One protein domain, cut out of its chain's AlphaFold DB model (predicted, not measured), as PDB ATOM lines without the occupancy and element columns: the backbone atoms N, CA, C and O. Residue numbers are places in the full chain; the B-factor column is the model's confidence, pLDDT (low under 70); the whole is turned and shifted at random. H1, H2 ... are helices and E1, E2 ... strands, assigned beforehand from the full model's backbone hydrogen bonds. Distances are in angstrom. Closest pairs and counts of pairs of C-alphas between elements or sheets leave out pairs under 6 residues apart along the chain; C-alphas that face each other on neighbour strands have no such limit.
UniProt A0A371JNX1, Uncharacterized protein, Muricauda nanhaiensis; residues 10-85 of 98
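What this domain is: This is residues 10 to 85 of the 98 residues of an uncharacterized protein of Muricauda nanhaiensis (UniProt A0A371JNX1). A four-stranded antiparallel sheet forms a wall, with helix H1 lying lengthwise over one of its faces and no named element on the other; beyond one end of the strands, the second helix, H2, packs on a small hairpin of the short strands E5 and E6. The loop of residues 59 to 67 lies toward the opposite end of the long shape. The printed part has 76 residues with two named helices and six named strands, in the chain order E1 E2 H1 H2 E3 E4 E5 E6; the large sheet has the order E2 - E1 - E3 - E4. The class is mixed, helices and strands, and the whole is compact, with a radius of gyration of the C-alphas of 12.1 A and an elongated outline of 36 by 21 by 18 A.

Where its parts are: Start in the large sheet with E1, residues 10 to 14, 13.6 A long; find its first C-alpha at (-40.747, -27.128, -29.747). Beside it look for E2, residues 19 to 26, 17.6 A, and E3, residues 53 to 58, 16.4 A; next comes E4, residues 68 to 74, 14.6 A. Find C-alpha 28 at (-46.158, -22.277, -26.284); from there H1, residues 28 to 37, runs 14.2 A. H2 holds residues 39 to 47, 12.4 A. E5 is residues 77 to 79 and E6 residues 82 to 84, where C-alpha 84 stands at (-43.334, -37.845, -12.068).

How they stand to each other: In the sheet, look first at the inner strands E1 and E3, antiparallel at 176 degrees, with N 12 and O 55 2.9 A apart, within hydrogen-bond range. The edge strand E2 forms a hairpin with E1, where N 11 and O 23 are 2.9 A apart, and the edge strand E4 forms one with E3, where N 56 and O 71 are 2.9 A apart. H1 is on the sheet at a height of 8.4 A, over E1 and only just over E3, with 3 of its C-alphas there. It runs along the strands, at 4 degrees to E1 on the local plane; its closest C-alphas to E1 are those of Ala 31 and Phe 11, 5.4 A apart. H1 and the sheet make two layers, helix on one face. E2, H1 H2, E3 form a split strand-helix-strand unit, two strands running the same way with E1 between them, and its crossover is right-handed. H2 only grazes the sheet, with residues 39 to 42. Its closest C-alphas to E5 are those of Val 46 and Glu 78, 6.2 A apart. In the hairpin E5 and E6, N 84 and O 77 are 2.8 A apart. E4 runs on into E5 across a break of 2 residues, at 80 degrees. In H1 and H2 every O i to N i+4 pair is within hydrogen-bond range.

The domain as a whole: The two C-alphas farthest apart, those of Gly 62 and Asn 80, are 37.1 A apart. The printed part has no cut and no long link. The mean pLDDT of the printed part is 94.6, and no printed residue of this model is under 70.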
ATOM      1  N   ALA A  10     -40.664 -25.825 -29.100       98.19
ATOM      2  CA  ALA A  10     -40.747 -27.128 -29.747       98.19
ATOM      3  C   ALA A  10     -41.337 -28.164 -28.787       98.19
ATOM      4  O   ALA A  10     -41.297 -27.985 -27.566       98.19
ATOM      5  N   PHE A  11     -41.881 -29.239 -29.343       98.25
ATOM      6  CA  PHE A  11     -42.349 -30.402 -28.603       98.25
ATOM      7  C   PHE A  11     -41.673 -31.650 -29.160       98.25
ATOM      8  O   PHE A  11     -41.731 -31.903 -30.364       98.25
ATOM      9  N   GLN A  12     -41.045 -32.416 -28.275       98.00
ATOM     10  CA  GLN A  12     -40.409 -33.685 -28.607       98.00
ATOM     11  C   GLN A  12     -40.956 -34.789 -27.714       98.00
ATOM     12  O   GLN A  12     -41.116 -34.596 -26.507       98.00
ATOM     13  N   TYR A  13     -41.229 -35.944 -28.315       98.00
ATOM     14  CA  TYR A  13     -41.680 -37.129 -27.604       98.00
ATOM     15  C   TYR A  13     -41.165 -38.412 -28.266       98.00
ATOM     16  O   TYR A  13     -41.403 -38.675 -29.447       98.00
ATOM     17  N   TYR A  14     -40.480 -39.225 -27.466       97.81
ATOM     18  CA  TYR A  14     -40.009 -40.566 -27.771       97.81
ATOM     19  C   TYR A  14     -40.604 -41.551 -26.759       97.81
ATOM     20  O   TYR A  14     -40.444 -41.389 -25.548       97.81
ATOM     21  N   ASN A  15     -41.265 -42.601 -27.242       95.31
ATOM     22  CA  ASN A  15     -42.014 -43.536 -26.394       95.31
ATOM     23  C   ASN A  15     -41.173 -44.699 -25.826       95.31
ATOM     24  O   ASN A  15     -41.722 -45.685 -25.334       95.31
ATOM     25  N   GLY A  16     -39.845 -44.631 -25.940       91.31
ATOM     26  CA  GLY A  16     -38.949 -45.741 -25.596       91.31
ATOM     27  C   GLY A  16     -38.636 -46.682 -26.761       91.31
ATOM     28  O   GLY A  16     -37.822 -47.591 -26.605       91.31
ATOM     29  N   ARG A  17     -39.269 -46.488 -27.928       93.88
ATOM     30  CA  ARG A  17     -39.051 -47.299 -29.137       93.88
ATOM     31  C   ARG A  17     -38.769 -46.440 -30.355       93.88
ATOM     32  O   ARG A  17     -37.771 -46.663 -31.036       93.88
ATOM     33  N   GLU A  18     -39.604 -45.439 -30.596       96.25
ATOM     34  CA  GLU A  18     -39.511 -44.549 -31.750       96.25
ATOM     35  C   GLU A  18     -39.891 -43.109 -31.393       96.25
ATOM     36  O   GLU A  18     -40.470 -42.831 -30.339       96.25
ATOM     37  N   VAL A  19     -39.517 -42.179 -32.274       97.62
ATOM     38  CA  VAL A  19     -39.894 -40.768 -32.149       97.62
ATOM     39  C   VAL A  19     -41.336 -40.623 -32.616       97.62
ATOM     40  O   VAL A  19     -41.639 -40.875 -33.779       97.62
ATOM     41  N   ILE A  20     -42.209 -40.214 -31.701       98.06
ATOM     42  CA  ILE A  20     -43.636 -40.007 -31.959       98.06
ATOM     43  C   ILE A  20     -43.904 -38.573 -32.414       98.06
ATOM     44  O   ILE A  20     -44.752 -38.353 -33.276       98.06
ATOM     45  N   ALA A  21     -43.164 -37.602 -31.872       97.44
ATOM     46  CA  ALA A  21     -43.252 -36.205 -32.276       97.44
ATOM     47  C   ALA A  21     -41.891 -35.503 -32.177       97.44
ATOM     48  O   ALA A  21     -41.163 -35.684 -31.199       97.44
ATOM     49  N   ASP A  22     -41.583 -34.674 -33.175       96.94
ATOM     50  CA  ASP A  22     -40.451 -33.739 -33.193       96.94
ATOM     51  C   ASP A  22     -40.862 -32.471 -33.958       96.94
ATOM     52  O   ASP A  22     -40.555 -32.281 -35.136       96.94
ATOM     53  N   GLU A  23     -41.654 -31.632 -33.291       97.38
ATOM     54  CA  GLU A  23     -42.289 -30.456 -33.885       97.38
ATOM     55  C   GLU A  23     -41.633 -29.169 -33.374       97.38
ATOM     56  O   GLU A  23     -41.545 -28.933 -32.168       97.38
ATOM     57  N   THR A  24     -41.205 -28.304 -34.293       97.06
ATOM     58  CA  THR A  24     -40.491 -27.044 -34.005       97.06
ATOM     59  C   THR A  24     -41.276 -25.821 -34.486       97.06
ATOM     60  O   THR A  24     -42.249 -25.960 -35.220       97.06
ATOM     61  N   GLU A  25     -40.827 -24.609 -34.138       95.88
ATOM     62  CA  GLU A  25     -41.477 -23.344 -34.549       95.88
ATOM     63  C   GLU A  25     -42.942 -23.248 -34.082       95.88
ATOM     64  O   GLU A  25     -43.835 -22.724 -34.762       95.88
ATOM     65  N   LEU A  26     -43.182 -23.758 -32.876       96.88
ATOM     66  CA  LEU A  26     -44.474 -23.747 -32.213       96.88
ATOM     67  C   LEU A  26     -44.609 -22.519 -31.322       96.88
ATOM     68  O   LEU A  26     -43.646 -22.011 -30.745       96.88
ATOM     69  N   THR A  27     -45.842 -22.073 -31.141       97.38
ATOM     70  CA  THR A  27     -46.203 -21.276 -29.971       97.38
ATOM     71  C   THR A  27     -46.205 -22.151 -28.722       97.38
ATOM     72  O   THR A  27     -46.477 -23.351 -28.788       97.38
ATOM     73  N   LEU A  28     -46.032 -21.542 -27.546       96.19
ATOM     74  CA  LEU A  28     -46.158 -22.277 -26.284       96.19
ATOM     75  C   LEU A  28     -47.527 -22.971 -26.142       96.19
ATOM     76  O   LEU A  28     -47.627 -24.050 -25.563       96.19
ATOM     77  N   LYS A  29     -48.595 -22.359 -26.672       96.88
ATOM     78  CA  LYS A  29     -49.942 -22.940 -26.646       96.88
ATOM     79  C   LYS A  29     -50.025 -24.212 -27.496       96.88
ATOM     80  O   LYS A  29     -50.621 -25.184 -27.045       96.88
ATOM     81  N   GLU A  30     -49.451 -24.200 -28.697       98.12
ATOM     82  CA  GLU A  30     -49.412 -25.371 -29.582       98.12
ATOM     83  C   GLU A  30     -48.575 -26.496 -28.961       98.12
ATOM     84  O   GLU A  30     -49.053 -27.624 -28.893       98.12
ATOM     85  N   ALA A  31     -47.400 -26.184 -28.402       97.88
ATOM     86  CA  ALA A  31     -46.551 -27.181 -27.744       97.88
ATOM     87  C   ALA A  31     -47.245 -27.844 -26.537       97.88
ATOM     88  O   ALA A  31     -47.237 -29.064 -26.406       97.88
ATOM     89  N   LYS A  32     -47.928 -27.057 -25.689       96.75
ATOM     90  CA  LYS A  32     -48.739 -27.598 -24.582       96.75
ATOM     91  C   LYS A  32     -49.906 -28.451 -25.065       96.75
ATOM     92  O   LYS A  32     -50.268 -29.415 -24.400       96.75
ATOM     93  N   LYS A  33     -50.517 -28.085 -26.197       97.75
ATOM     94  CA  LYS A  33     -51.587 -28.888 -26.783       97.75
ATOM     95  C   LYS A  33     -51.050 -30.256 -27.201       97.75
ATOM     96  O   LYS A  33     -51.641 -31.243 -26.793       97.75
ATOM     97  N   LEU A  34     -49.928 -30.306 -27.921       98.12
ATOM     98  CA  LEU A  34     -49.299 -31.570 -28.322       98.12
ATOM     99  C   LEU A  34     -48.923 -32.428 -27.110       98.12
ATOM    100  O   LEU A  34     -49.245 -33.610 -27.080       98.12
ATOM    101  N   PHE A  35     -48.336 -31.827 -26.072       97.44
ATOM    102  CA  PHE A  35     -48.050 -32.538 -24.823       97.44
ATOM    103  C   PHE A  35     -49.304 -33.190 -24.226       97.44
ATOM    104  O   PHE A  35     -49.279 -34.369 -23.886       97.44
ATOM    105  N   ASN A  36     -50.410 -32.446 -24.141       96.81
ATOM    106  CA  ASN A  36     -51.672 -32.975 -23.624       96.81
ATOM    107  C   ASN A  36     -52.276 -34.048 -24.540       96.81
ATOM    108  O   ASN A  36     -52.783 -35.044 -24.036       96.81
ATOM    109  N   ASP A  37     -52.213 -33.857 -25.861       97.88
ATOM    110  CA  ASP A  37     -52.721 -34.816 -26.849       97.88
ATOM    111  C   ASP A  37     -51.992 -36.173 -26.745       97.88
ATOM    112  O   ASP A  37     -52.596 -37.210 -27.007       97.88
ATOM    113  N   HIS A  38     -50.720 -36.178 -26.326       97.56
ATOM    114  CA  HIS A  38     -49.905 -37.387 -26.150       97.56
ATOM    115  C   HIS A  38     -49.808 -37.888 -24.699       97.56
ATOM    116  O   HIS A  38     -49.160 -38.905 -24.452       97.56
ATOM    117  N   TYR A  39     -50.422 -37.209 -23.725       96.12
ATOM    118  CA  TYR A  39     -50.216 -37.520 -22.303       96.12
ATOM    119  C   TYR A  39     -50.698 -38.915 -21.907       96.12
ATOM    120  O   TYR A  39     -50.024 -39.609 -21.148       96.12
ATOM    121  N   GLU A  40     -51.845 -39.336 -22.435       96.50
ATOM    122  CA  GLU A  40     -52.395 -40.665 -22.169       96.50
ATOM    123  C   GLU A  40     -51.465 -41.773 -22.682       96.50
ATOM    124  O   GLU A  40     -51.139 -42.680 -21.920       96.50
ATOM    125  N   ASP A  41     -50.938 -41.644 -23.906       96.94
ATOM    126  CA  ASP A  41     -49.941 -42.582 -24.434       96.94
ATOM    127  C   ASP A  41     -48.685 -42.588 -23.551       96.94
ATOM    128  O   ASP A  41     -48.267 -43.649 -23.106       96.94
ATOM    129  N   MET A  42     -48.135 -41.424 -23.179       96.81
ATOM    130  CA  MET A  42     -46.978 -41.354 -22.271       96.81
ATOM    131  C   MET A  42     -47.203 -42.132 -20.960       96.81
ATOM    132  O   MET A  42     -46.319 -42.864 -20.508       96.81
ATOM    133  N   VAL A  43     -48.393 -42.013 -20.362       96.12
ATOM    134  CA  VAL A  43     -48.795 -42.770 -19.164       96.12
ATOM    135  C   VAL A  43     -48.843 -44.273 -19.439       96.12
ATOM    136  O   VAL A  43     -48.311 -45.054 -18.645       96.12
ATOM    137  N   GLU A  44     -49.449 -44.701 -20.547       96.31
ATOM    138  CA  GLU A  44     -49.521 -46.115 -20.934       96.31
ATOM    139  C   GLU A  44     -48.137 -46.727 -21.172       96.31
ATOM    140  O   GLU A  44     -47.863 -47.833 -20.698       96.31
ATOM    141  N   GLN A  45     -47.235 -45.996 -21.833       96.19
ATOM    142  CA  GLN A  45     -45.868 -46.454 -22.089       96.19
ATOM    143  C   GLN A  45     -45.101 -46.680 -20.784       96.19
ATOM    144  O   GLN A  45     -44.476 -47.729 -20.607       96.19
ATOM    145  N   VAL A  46     -45.195 -45.736 -19.841       95.00
ATOM    146  CA  VAL A  46     -44.523 -45.846 -18.538       95.00
ATOM    147  C   VAL A  46     -45.123 -46.979 -17.701       95.00
ATOM    148  O   VAL A  46     -44.370 -47.765 -17.123       95.00
ATOM    149  N   LYS A  47     -46.455 -47.146 -17.693       94.19
ATOM    150  CA  LYS A  47     -47.129 -48.302 -17.063       94.19
ATOM    151  C   LYS A  47     -46.696 -49.635 -17.668       94.19
ATOM    152  O   LYS A  47     -46.552 -50.621 -16.949       94.19
ATOM    153  N   GLY A  48     -46.463 -49.660 -18.979       94.06
ATOM    154  CA  GLY A  48     -45.924 -50.805 -19.710       94.06
ATOM    155  C   GLY A  48     -44.441 -51.087 -19.441       94.06
ATOM    156  O   GLY A  48     -43.911 -52.065 -19.968       94.06
ATOM    157  N   GLY A  49     -43.770 -50.261 -18.632       92.50
ATOM    158  CA  GLY A  49     -42.356 -50.401 -18.288       92.50
ATOM    159  C   GLY A  49     -41.389 -49.798 -19.310       92.50
ATOM    160  O   GLY A  49     -40.183 -50.017 -19.193       92.50
ATOM    161  N   ASN A  50     -41.878 -49.042 -20.299       93.19
ATOM    162  CA  ASN A  50     -41.019 -48.348 -21.255       93.19
ATOM    163  C   ASN A  50     -40.477 -47.048 -20.636       93.19
ATOM    164  O   ASN A  50     -41.194 -46.304 -19.965       93.19
ATOM    165  N   GLY A  51     -39.197 -46.756 -20.875       92.50
ATOM    166  CA  GLY A  51     -38.618 -45.453 -20.559       92.50
ATOM    167  C   GLY A  51     -38.935 -44.466 -21.674       92.50
ATOM    168  O   GLY A  51     -38.465 -44.654 -22.792       92.50
ATOM    169  N   ILE A  52     -39.723 -43.436 -21.379       95.88
ATOM    170  CA  ILE A  52     -40.025 -42.368 -22.338       95.88
ATOM    171  C   ILE A  52     -39.061 -41.189 -22.190       95.88
ATOM    172  O   ILE A  52     -38.460 -41.001 -21.129       95.88
ATOM    173  N   GLU A  53     -38.972 -40.378 -23.239       96.44
ATOM    174  CA  GLU A  53     -38.348 -39.056 -23.221       96.44
ATOM    175  C   GLU A  53     -39.330 -38.035 -23.798       96.44
ATOM    176  O   GLU A  53     -39.871 -38.247 -24.887       96.44
ATOM    177  N   CYS A  54     -39.584 -36.937 -23.090       96.69
ATOM    178  CA  CYS A  54     -40.481 -35.891 -23.571       96.69
ATOM    179  C   CYS A  54     -40.036 -34.507 -23.105       96.69
ATOM    180  O   CYS A  54     -39.748 -34.306 -21.927       96.69
ATOM    181  N   ALA A  55     -40.057 -33.531 -24.010       96.94
ATOM    182  CA  ALA A  55     -39.706 -32.158 -23.687       96.94
ATOM    183  C   ALA A  55     -40.604 -31.134 -24.390       96.94
ATOM    184  O   ALA A  55     -40.938 -31.265 -25.569       96.94
ATOM    185  N   ILE A  56     -40.936 -30.064 -23.663       97.50
ATOM    186  CA  ILE A  56     -41.365 -28.790 -24.248       97.50
ATOM    187  C   ILE A  56     -40.187 -27.829 -24.147       97.50
ATOM    188  O   ILE A  56     -39.880 -27.338 -23.057       97.50
ATOM    189  N   TRP A  57     -39.573 -27.524 -25.282       97.56
ATOM    190  CA  TRP A  57     -38.503 -26.538 -25.396       97.56
ATOM    191  C   TRP A  57     -39.088 -25.136 -25.536       97.56
ATOM    192  O   TRP A  57     -40.116 -24.956 -26.196       97.56
ATOM    193  N   ILE A  58     -38.450 -24.143 -24.921       96.69
ATOM    194  CA  ILE A  58     -38.902 -22.746 -24.903       96.69
ATOM    195  C   ILE A  58     -37.745 -21.789 -25.190       96.69
ATOM    196  O   ILE A  58     -36.582 -22.155 -25.072       96.69
ATOM    197  N   ASN A  59     -38.069 -20.537 -25.530       96.06
ATOM    198  CA  ASN A  59     -37.093 -19.475 -25.805       96.06
ATOM    199  C   ASN A  59     -36.097 -19.798 -26.932       96.06
ATOM    200  O   ASN A  59     -35.026 -19.191 -26.993       96.06
ATOM    201  N   MET A  60     -36.469 -20.694 -27.847       96.00
ATOM    202  CA  MET A  60     -35.622 -21.109 -28.958       96.00
ATOM    203  C   MET A  60     -35.364 -19.929 -29.904       96.00
ATOM    204  O   MET A  60     -36.286 -19.304 -30.434       96.00
ATOM    205  N   LYS A  61     -34.093 -19.627 -30.160       94.25
ATOM    206  CA  LYS A  61     -33.640 -18.604 -31.119       94.25
ATOM    207  C   LYS A  61     -33.656 -19.104 -32.563       94.25
ATOM    208  O   LYS A  61     -33.528 -18.305 -33.488       94.25
ATOM    209  N   GLY A  62     -33.805 -20.410 -32.761       89.38
ATOM    210  CA  GLY A  62     -33.897 -21.058 -34.062       89.38
ATOM    211  C   GLY A  62     -34.287 -22.524 -33.923       89.38
ATOM    212  O   GLY A  62     -34.378 -23.042 -32.815       89.38
ATOM    213  N   ARG A  63     -34.492 -23.199 -35.057       90.06
ATOM    214  CA  ARG A  63     -35.035 -24.567 -35.118       90.06
ATOM    215  C   ARG A  63     -34.281 -25.605 -34.279       90.06
ATOM    216  O   ARG A  63     -34.898 -26.545 -33.808       90.06
ATOM    217  N   TYR A  64     -32.975 -25.430 -34.097       89.69
ATOM    218  CA  TYR A  64     -32.103 -26.387 -33.409       89.69
ATOM    219  C   TYR A  64     -31.611 -25.889 -32.036       89.69
ATOM    220  O   TYR A  64     -30.638 -26.416 -31.502       89.69
ATOM    221  N   ASP A  65     -32.235 -24.842 -31.485       91.88
ATOM    222  CA  ASP A  65     -31.805 -24.178 -30.246       91.88
ATOM    223  C   ASP A  65     -32.407 -24.831 -28.986       91.88
ATOM    224  O   ASP A  65     -33.265 -24.257 -28.317       91.88
ATOM    225  N   TYR A  66     -31.998 -26.063 -28.684       90.75
ATOM    226  CA  TYR A  66     -32.538 -26.870 -27.581       90.75
ATOM    227  C   TYR A  66     -31.756 -26.658 -26.271       90.75
ATOM    228  O   TYR A  66     -30.904 -27.468 -25.901       90.75
ATOM    229  N   HIS A  67     -32.009 -25.542 -25.582       92.31
ATOM    230  CA  HIS A  67     -31.309 -25.186 -24.335       92.31
ATOM    231  C   HIS A  67     -32.211 -25.123 -23.100       92.31
ATOM    232  O   HIS A  67     -31.832 -25.650 -22.057       92.31
ATOM    233  N   ASP A  68     -33.392 -24.510 -23.219       94.94
ATOM    234  CA  ASP A  68     -34.319 -24.317 -22.101       94.94
ATOM    235  C   ASP A  68     -35.586 -25.160 -22.288       94.94
ATOM    236  O   ASP A  68     -36.193 -25.167 -23.364       94.94
ATOM    237  N   THR A  69     -36.037 -25.817 -21.219       95.50
ATOM    238  CA  THR A  69     -37.276 -26.606 -21.205       95.50
ATOM    239  C   THR A  69     -38.281 -26.059 -20.203       95.50
ATOM    240  O   THR A  69     -37.929 -25.751 -19.065       95.50
ATOM    241  N   LEU A  70     -39.556 -26.012 -20.591       94.25
ATOM    242  CA  LEU A  70     -40.661 -25.838 -19.646       94.25
ATOM    243  C   LEU A  70     -41.011 -27.155 -18.943       94.25
ATOM    244  O   LEU A  70     -41.329 -27.157 -17.758       94.25
ATOM    245  N   ILE A  71     -40.999 -28.251 -19.701       92.62
ATOM    246  CA  ILE A  71     -41.226 -29.616 -19.226       92.62
ATOM    247  C   ILE A  71     -40.109 -30.466 -19.809       92.62
ATOM    248  O   ILE A  71     -39.813 -30.330 -20.996       92.62
ATOM    249  N   HIS A  72     -39.529 -31.332 -18.989       93.75
ATOM    250  CA  HIS A  72     -38.570 -32.343 -19.406       93.75
ATOM    251  C   HIS A  72     -38.821 -33.602 -18.575       93.75
ATOM    252  O   HIS A  72     -38.784 -33.560 -17.346       93.75
ATOM    253  N   LEU A  73     -39.168 -34.696 -19.246       92.50
ATOM    254  CA  LEU A  73     -39.491 -35.983 -18.652       92.50
ATOM    255  C   LEU A  73     -38.514 -37.024 -19.184       92.50
ATOM    256  O   LEU A  73     -38.758 -37.619 -20.230       92.50
ATOM    257  N   HIS A  74     -37.464 -37.286 -18.412       92.06
ATOM    258  CA  HIS A  74     -36.502 -38.339 -18.710       92.06
ATOM    259  C   HIS A  74     -36.798 -39.598 -17.891       92.06
ATOM    260  O   HIS A  74     -36.600 -39.623 -16.672       92.06
ATOM    261  N   SER A  75     -37.262 -40.662 -18.552       89.50
ATOM    262  CA  SER A  75     -37.610 -41.944 -17.917       89.50
ATOM    263  C   SER A  75     -38.449 -41.795 -16.630       89.50
ATOM    264  O   SER A  75     -38.059 -42.344 -15.583       89.50
ATOM    265  N   PRO A  76     -39.580 -41.060 -16.678       92.00
ATOM    266  CA  PRO A  76     -40.407 -40.773 -15.510       92.00
ATOM    267  C   PRO A  76     -40.974 -42.048 -14.869       92.00
ATOM    268  O   PRO A  76     -40.900 -43.150 -15.418       92.00
ATOM    269  N   CYS A  77     -41.539 -41.902 -13.674       91.81
ATOM    270  CA  CYS A  77     -42.424 -42.901 -13.081       91.81
ATOM    271  C   CYS A  77     -43.881 -42.451 -13.177       91.81
ATOM    272  O   CYS A  77     -44.173 -41.262 -13.279       91.81
ATOM    273  N   GLU A  78     -44.791 -43.415 -13.135       92.25
ATOM    274  CA  GLU A  78     -46.227 -43.177 -13.152       92.25
ATOM    275  C   GLU A  78     -46.830 -43.556 -11.800       92.25
ATOM    276  O   GLU A  78     -46.464 -44.573 -11.211       92.25
ATOM    277  N   GLU A  79     -47.743 -42.721 -11.310       90.06
ATOM    278  CA  GLU A  79     -48.553 -42.999 -10.129       90.06
ATOM    279  C   GLU A  79     -49.950 -42.389 -10.318       90.06
ATOM    280  O   GLU A  79     -50.095 -41.174 -10.469       90.06
ATOM    281  N   ASN A  80     -50.991 -43.230 -10.294       90.06
ATOM    282  CA  ASN A  80     -52.404 -42.831 -10.381       90.06
ATOM    283  C   ASN A  80     -52.762 -41.953 -11.604       90.06
ATOM    284  O   ASN A  80     -53.563 -41.026 -11.511       90.06
ATOM    285  N   GLY A  81     -52.180 -42.259 -12.759       88.06
ATOM    286  CA  GLY A  81     -52.356 -41.552 -14.027       88.06
ATOM    287  C   GLY A  81     -51.487 -40.305 -14.171       88.06
ATOM    288  O   GLY A  81     -51.667 -39.570 -15.135       88.06
ATOM    289  N   VAL A  82     -50.574 -40.051 -13.232       89.69
ATOM    290  CA  VAL A  82     -49.711 -38.865 -13.224       89.69
ATOM    291  C   VAL A  82     -48.259 -39.280 -13.420       89.69
ATOM    292  O   VAL A  82     -47.780 -40.209 -12.771       89.69
ATOM    293  N   LEU A  83     -47.555 -38.574 -14.304       89.31
ATOM    294  CA  LEU A  83     -46.121 -38.738 -14.540       89.31
ATOM    295  C   LEU A  83     -45.293 -37.870 -13.587       89.31
ATOM    296  O   LEU A  83     -45.564 -36.681 -13.408       89.31
ATOM    297  N   TRP A  84     -44.248 -38.465 -13.021       84.38
ATOM    298  CA  TRP A  84     -43.334 -37.845 -12.068       84.38
ATOM    299  C   TRP A  84     -41.895 -38.020 -12.537       84.38
ATOM    300  O   TRP A  84     -41.497 -39.099 -12.981       84.38
ATOM    301  N   GLU A  85     -41.089 -36.971 -12.410       80.69
ATOM    302  CA  GLU A  85     -39.657 -37.071 -12.667       80.69
ATOM    303  C   GLU A  85     -38.979 -37.892 -11.560       80.69
ATOM    304  O   GLU A  85     -39.230 -37.701 -10.364       80.69
TER     305      GLU A  85